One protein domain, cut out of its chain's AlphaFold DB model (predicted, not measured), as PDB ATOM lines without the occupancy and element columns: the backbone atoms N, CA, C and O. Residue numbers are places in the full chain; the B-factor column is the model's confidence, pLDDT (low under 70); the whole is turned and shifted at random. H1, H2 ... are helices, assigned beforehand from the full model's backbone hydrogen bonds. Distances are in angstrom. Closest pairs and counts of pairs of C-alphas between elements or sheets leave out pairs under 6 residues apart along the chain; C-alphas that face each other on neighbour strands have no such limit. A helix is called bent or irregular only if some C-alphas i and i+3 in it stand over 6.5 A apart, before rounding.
ATOM      1  N   ILE A 293     222.981 169.187  95.550       95.25
ATOM      2  CA  ILE A 293     221.950 168.339  94.955       95.25
ATOM      3  C   ILE A 293     221.723 168.772  93.507       95.25
ATOM      4  O   ILE A 293     221.123 169.802  93.245       95.25
ATOM      5  N   ILE A 294     222.240 167.994  92.561       95.56
ATOM      6  CA  ILE A 294     222.280 168.361  91.133       95.56
ATOM      7  C   ILE A 294     221.539 167.367  90.233       95.56
ATOM      8  O   ILE A 294     221.549 167.507  89.013       95.56
ATOM      9  N   ASP A 295     220.952 166.327  90.820       96.31
ATOM     10  CA  ASP A 295     220.208 165.300  90.105       96.31
ATOM     11  C   ASP A 295     219.153 164.654  91.016       96.31
ATOM     12  O   ASP A 295     219.222 164.740  92.245       96.31
ATOM     13  N   ASP A 296     218.173 163.993  90.392       97.44
ATOM     14  CA  ASP A 296     217.050 163.356  91.092       97.44
ATOM     15  C   ASP A 296     217.514 162.267  92.072       97.44
ATOM     16  O   ASP A 296     216.882 162.041  93.099       97.44
ATOM     17  N   ARG A 297     218.634 161.590  91.794       95.38
ATOM     18  CA  ARG A 297     219.146 160.548  92.687       95.38
ATOM     19  C   ARG A 297     219.639 161.152  93.998       95.38
ATOM     20  O   ARG A 297     219.245 160.669  95.054       95.38
ATOM     21  N   LYS A 298     220.458 162.204  93.936       95.75
ATOM     22  CA  LYS A 298     220.940 162.928  95.118       95.75
ATOM     23  C   LYS A 298     219.803 163.580  95.895       95.75
ATOM     24  O   LYS A 298     219.857 163.619  97.117       95.75
ATOM     25  N   LEU A 299     218.787 164.087  95.193       94.69
ATOM     26  CA  LEU A 299     217.607 164.667  95.831       94.69
ATOM     27  C   LEU A 299     216.860 163.603  96.639       94.69
ATOM     28  O   LEU A 299     216.534 163.829  97.799       94.69
ATOM     29  N   GLY A 300     216.653 162.415  96.068       93.31
ATOM     30  CA  GLY A 300     216.042 161.322  96.814       93.31
ATOM     31  C   GLY A 300     216.911 160.800  97.951       93.31
ATOM     32  O   GLY A 300     216.375 160.537  99.018       93.31
ATOM     33  N   GLU A 301     218.233 160.693  97.772       92.00
ATOM     34  CA  GLU A 301     219.160 160.345  98.863       92.00
ATOM     35  C   GLU A 301     219.018 161.348 100.027       92.00
ATOM     36  O   GLU A 301     218.828 160.930 101.163       92.00
ATOM     37  N   PHE A 302     218.968 162.653  99.739       91.44
ATOM     38  CA  PHE A 302     218.769 163.708 100.741       91.44
ATOM     39  C   PHE A 302     217.443 163.604 101.509       91.44
ATOM     40  O   PHE A 302     217.418 163.848 102.711       91.44
ATOM     41  N   TYR A 303     216.340 163.263 100.839       88.00
ATOM     42  CA  TYR A 303     215.031 163.133 101.492       88.00
ATOM     43  C   TYR A 303     214.850 161.809 102.246       88.00
ATOM     44  O   TYR A 303     214.082 161.742 103.208       88.00
ATOM     45  N   LEU A 304     215.547 160.756 101.814       86.25
ATOM     46  CA  LEU A 304     215.606 159.476 102.519       86.25
ATOM     47  C   LEU A 304     216.516 159.554 103.756       86.25
ATOM     48  O   LEU A 304     216.270 158.853 104.739       86.25
ATOM     49  N   GLU A 305     217.548 160.401 103.727       79.75
ATOM     50  CA  GLU A 305     218.378 160.710 104.889       79.75
ATOM     51  C   GLU A 305     217.567 161.462 105.963       79.75
ATOM     52  O   GLU A 305     216.850 162.420 105.688       79.75
ATOM     53  N   GLU A 306     217.686 161.018 107.217       60.59
ATOM     54  CA  GLU A 306     217.053 161.637 108.397       60.59
ATOM     55  C   GLU A 306     215.511 161.708 108.388       60.59
ATOM     56  O   GLU A 306     214.934 162.561 109.057       60.59
ATOM     57  N   ASP A 307     214.832 160.798 107.682       64.62
ATOM     58  CA  ASP A 307     213.365 160.682 107.663       64.62
ATOM     59  C   ASP A 307     212.621 162.000 107.329       64.62
ATOM     60  O   ASP A 307     211.574 162.316 107.895       64.62
ATOM     61  N   ARG A 308     213.141 162.790 106.385       71.00
ATOM     62  CA  ARG A 308     212.633 164.143 106.077       71.00
ATOM     63  C   ARG A 308     211.283 164.186 105.354       71.00
ATOM     64  O   ARG A 308     210.761 165.268 105.100       71.00
ATOM     65  N   LEU A 309     210.716 163.031 105.023       75.00
ATOM     66  CA  LEU A 309     209.402 162.894 104.401       75.00
ATOM     67  C   LEU A 309     208.391 162.411 105.441       75.00
ATOM     68  O   LEU A 309     208.571 161.348 106.027       75.00
ATOM     69  N   GLU A 310     207.277 163.122 105.620       71.44
ATOM     70  CA  GLU A 310     206.275 162.787 106.651       71.44
ATOM     71  C   GLU A 310     205.776 161.334 106.567       71.44
ATOM     72  O   GLU A 310     205.510 160.687 107.584       71.44
ATOM     73  N   TRP A 311     205.682 160.783 105.353       75.50
ATOM     74  CA  TRP A 311     205.210 159.419 105.129       75.50
ATOM     75  C   TRP A 311     206.265 158.336 105.367       75.50
ATOM     76  O   TRP A 311     205.901 157.171 105.542       75.50
ATOM     77  N   ILE A 312     207.555 158.672 105.411       71.25
ATOM     78  CA  ILE A 312     208.629 157.675 105.518       71.25
ATOM     79  C   ILE A 312     208.617 156.976 106.880       71.25
ATOM     80  O   ILE A 312     208.899 155.779 106.972       71.25
ATOM     81  N   HIS A 313     208.152 157.677 107.919       69.00
ATOM     82  CA  HIS A 313     207.940 157.124 109.253       69.00
ATOM     83  C   HIS A 313     206.876 156.016 109.292       69.00
ATOM     84  O   HIS A 313     206.899 155.183 110.198       69.00
ATOM     85  N   MET A 314     205.971 155.969 108.306       71.06
ATOM     86  CA  MET A 314     204.955 154.918 108.191       71.06
ATOM     87  C   MET A 314     205.514 153.598 107.634       71.06
ATOM     88  O   MET A 314     204.821 152.582 107.676       71.06
ATOM     89  N   LEU A 315     206.746 153.597 107.112       74.12
ATOM     90  CA  LEU A 315     207.416 152.412 106.579       74.12
ATOM     91  C   LEU A 315     208.383 151.807 107.604       74.12
ATOM     92  O   LEU A 315     209.087 152.532 108.312       74.12
ATOM     93  N   GLU A 316     208.447 150.472 107.646       76.75
ATOM     94  CA  GLU A 316     209.466 149.729 108.402       76.75
ATOM     95  C   GLU A 316     210.873 149.986 107.836       76.75
ATOM     96  O   GLU A 316     211.031 150.215 106.635       76.75
ATOM     97  N   VAL A 317     211.902 149.923 108.691       72.75
ATOM     98  CA  VAL A 317     213.304 150.235 108.335       72.75
ATOM     99  C   VAL A 317     213.785 149.405 107.138       72.75
ATOM    100  O   VAL A 317     214.304 149.969 106.178       72.75
ATOM    101  N   ASP A 318     213.500 148.102 107.134       77.81
ATOM    102  CA  ASP A 318     213.880 147.184 106.050       77.81
ATOM    103  C   ASP A 318     213.216 147.541 104.703       77.81
ATOM    104  O   ASP A 318     213.727 147.199 103.640       77.81
ATOM    105  N   ILE A 319     212.070 148.237 104.725       77.38
ATOM    106  CA  ILE A 319     211.360 148.699 103.522       77.38
ATOM    107  C   ILE A 319     211.954 150.018 103.019       77.38
ATOM    108  O   ILE A 319     212.006 150.237 101.808       77.38
ATOM    109  N   ARG A 320     212.438 150.881 103.921       76.50
ATOM    110  CA  ARG A 320     213.104 152.141 103.548       76.50
ATOM    111  C   ARG A 320     214.383 151.885 102.755       76.50
ATOM    112  O   ARG A 320     214.612 152.568 101.763       76.50
ATOM    113  N   GLU A 321     215.152 150.855 103.119       78.38
ATOM    114  CA  GLU A 321     216.365 150.443 102.390       78.38
ATOM    115  C   GLU A 321     216.089 149.951 100.953       78.38
ATOM    116  O   GLU A 321     217.007 149.874 100.137       78.38
ATOM    117  N   LEU A 322     214.833 149.624 100.622       84.06
ATOM    118  CA  LEU A 322     214.419 149.171  99.289       84.06
ATOM    119  C   LEU A 322     213.895 150.304  98.393       84.06
ATOM    120  O   LEU A 322     213.590 150.051  97.222       84.06
ATOM    121  N   LEU A 323     213.747 151.526  98.917       87.50
ATOM    122  CA  LEU A 323     213.297 152.672  98.131       87.50
ATOM    123  C   LEU A 323     214.370 153.067  97.111       87.50
ATOM    124  O   LEU A 323     215.547 153.166  97.439       87.50
ATOM    125  N   ASP A 324     213.952 153.298  95.865       91.81
ATOM    126  CA  ASP A 324     214.827 153.792  94.799       91.81
ATOM    127  C   ASP A 324     214.993 155.314  94.944       91.81
ATOM    128  O   ASP A 324     214.033 156.044  94.659       91.81
ATOM    129  N   PRO A 325     216.180 155.817  95.341       92.06
ATOM    130  CA  PRO A 325     216.377 157.244  95.568       92.06
ATOM    131  C   PRO A 325     216.094 158.075  94.314       92.06
ATOM    132  O   PRO A 325     215.534 159.160  94.401       92.06
ATOM    133  N   GLN A 326     216.382 157.554  93.119       95.12
ATOM    134  CA  GLN A 326     216.119 158.299  91.890       95.12
ATOM    135  C   GLN A 326     214.623 158.562  91.683       95.12
ATOM    136  O   GLN A 326     214.246 159.649  91.248       95.12
ATOM    137  N   ARG A 327     213.762 157.591  92.003       92.94
ATOM    138  CA  ARG A 327     212.306 157.765  91.902       92.94
ATOM    139  C   ARG A 327     211.771 158.716  92.961       92.94
ATOM    140  O   ARG A 327     210.967 159.576  92.620       92.94
ATOM    141  N   VAL A 328     212.254 158.592  94.199       91.19
ATOM    142  CA  VAL A 328     211.863 159.486  95.298       91.19
ATOM    143  C   VAL A 328     212.169 160.939  94.939       91.19
ATOM    144  O   VAL A 328     211.277 161.777  95.008       91.19
ATOM    145  N   GLY A 329     213.384 161.234  94.469       93.94
ATOM    146  CA  GLY A 329     213.730 162.599  94.073       93.94
ATOM    147  C   GLY A 329     212.954 163.097  92.852       93.94
ATOM    148  O   GLY A 329     212.538 164.250  92.837       93.94
ATOM    149  N   MET A 330     212.680 162.242  91.856       95.00
ATOM    150  CA  MET A 330     211.834 162.623  90.713       95.00
ATOM    151  C   MET A 330     210.415 163.014  91.126       95.00
ATOM    152  O   MET A 330     209.837 163.918  90.522       95.00
ATOM    153  N   ASP A 331     209.827 162.294  92.079       92.06
ATOM    154  CA  ASP A 331     208.472 162.571  92.550       92.06
ATOM    155  C   ASP A 331     208.454 163.828  93.425       92.06
ATOM    156  O   ASP A 331     207.637 164.714  93.177       92.06
ATOM    157  N   GLN A 332     209.432 163.977  94.326       91.81
ATOM    158  CA  GLN A 332     209.583 165.175  95.152       91.81
ATOM    159  C   GLN A 332     209.779 166.437  94.307       91.81
ATOM    160  O   GLN A 332     209.105 167.442  94.516       91.81
ATOM    161  N   ARG A 333     210.634 166.372  93.279       94.44
ATOM    162  CA  ARG A 333     210.870 167.513  92.390       94.44
ATOM    163  C   ARG A 333     209.619 167.971  91.654       94.44
ATOM    164  O   ARG A 333     209.439 169.162  91.421       94.44
ATOM    165  N   LYS A 334     208.757 167.031  91.257       92.56
ATOM    166  CA  LYS A 334     207.476 167.366  90.623       92.56
ATOM    167  C   LYS A 334     206.498 167.985  91.610       92.56
ATOM    168  O   LYS A 334     205.719 168.834  91.199       92.56
ATOM    169  N   GLU A 335     206.497 167.530  92.859       89.94
ATOM    170  CA  GLU A 335     205.626 168.068  93.906       89.94
ATOM    171  C   GLU A 335     206.006 169.508  94.259       89.94
ATOM    172  O   GLU A 335     205.145 170.380  94.313       89.94
ATOM    173  N   GLU A 336     207.301 169.766  94.417       91.56
ATOM    174  CA  GLU A 336     207.850 171.083  94.758       91.56
ATOM    175  C   GLU A 336     207.961 172.034  93.566       91.56
ATOM    176  O   GLU A 336     208.258 173.211  93.750       91.56
ATOM    177  N   MET A 337     207.777 171.525  92.343       90.94
ATOM    178  CA  MET A 337     208.009 172.264  91.098       90.94
ATOM    179  C   MET A 337     209.421 172.878  91.015       90.94
ATOM    180  O   MET A 337     209.625 173.908  90.378       90.94
ATOM    181  N   GLY A 338     210.410 172.238  91.647       93.62
ATOM    182  CA  GLY A 338     211.772 172.754  91.723       93.62
ATOM    183  C   GLY A 338     212.640 172.435  90.505       93.62
ATOM    184  O   GLY A 338     212.347 171.545  89.694       93.62
ATOM    185  N   ILE A 339     213.773 173.133  90.410       95.50
ATOM    186  CA  ILE A 339     214.735 172.992  89.310       95.50
ATOM    187  C   ILE A 339     216.152 172.691  89.811       95.50
ATOM    188  O   ILE A 339     216.543 173.045  90.927       95.50
ATOM    189  N   PHE A 340     216.951 172.038  88.963       95.81
ATOM    190  CA  PHE A 340     218.375 171.833  89.220       95.81
ATOM    191  C   PHE A 340     219.196 172.955  88.595       95.81
ATOM    192  O   PHE A 340     219.125 173.205  87.396       95.81
ATOM    193  N   THR A 341     220.059 173.558  89.400       93.12
ATOM    194  CA  THR A 341     221.101 174.482  88.952       93.12
ATOM    195  C   THR A 341     222.446 173.759  88.891       93.12
ATOM    196  O   THR A 341     222.617 172.651  89.405       93.12
ATOM    197  N   SER A 342     223.469 174.419  88.346       89.69
ATOM    198  CA  SER A 342     224.841 173.885  88.381       89.69
ATOM    199  C   SER A 342     225.410 173.693  89.801       89.69
ATOM    200  O   SER A 342     226.395 172.970  89.964       89.69
TER     201      SER A 342
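AT A GLANCE: This is residues 293 to 342 of the 557 residues of an uncharacterized protein of Clostridium sp. AF37-7 (UniProt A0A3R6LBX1). Two helices of equal residue count, H1 and H3, cross about at right angles and pack closely together as the core, with the closest approach at two glycines, Gly 300 and Gly 329. From this crossed pair a loop runs out and folds back through the very short helix H2, and residues 313 to 319 stick out at this end; the tail of residues 337 to 342 runs out at the other end, and the loop and tail make much of the length. The printed part has 50 residues with three named helices, in the order H1, H2, H3 along the chain, and no named strand; the class is all helix. It is compact, with a radius of gyration of the C-alphas of 10.9 A, and spans 34 by 16 by 16 A.

IN THESE COORDINATES: H1 covers residues 296 to 307 and is 17.2 A long from first to last C-alpha, beginning with C-alpha 296 at (217.050, 163.356, 91.092). H1 is irregular: C-alphas 303 and 306 are 7.3 A apart. H3, also 12 residues, covers residues 325 to 336 and is 16.3 A long, ending with C-alpha 336 at (207.850, 171.083, 94.758). H2 has four residues, 317 to 320, and begins with C-alpha 317 at (213.304, 150.235, 108.335).

HOW THE PARTS SIT: H1 and H3 touch, with 34 pairs of C-alphas within 8 A. Their closest C-alphas are those of Gly 300 and Gly 329, 3.8 A apart. Their lines are about perpendicular, at 90 degrees, and their centres are 9.1 A apart. H2 is close to H1 but not clearly touching: the closest C-alphas, those of Leu 304 and Arg 320, are 7.8 A apart. H2 and H3 are apart, although a tight link of four residues, 321 to 324, joins them. In H3 every O i to N i+4 pair is within hydrogen-bond range, while H1 has 6 of 8 such pairs within range. H2 is too short for such a pair, and its one O i to N i+3 pair is within range.

THE WHOLE: The two C-alphas farthest apart are those of Glu 316 and Ser 342, at 34.9 A. The first and last printed C-alphas, of Ile 293 and Ser 342, are 9.1 A apart. The printed part has no cut. The link from H1 to H2, nine residues, is short but not tight, and no link is long. Residues 313 to 319, of which 317 to 319 belong to H2, stand free. The mean pLDDT of the printed part of this model is 86.0, and residues 306, 307 and 313 are under 70.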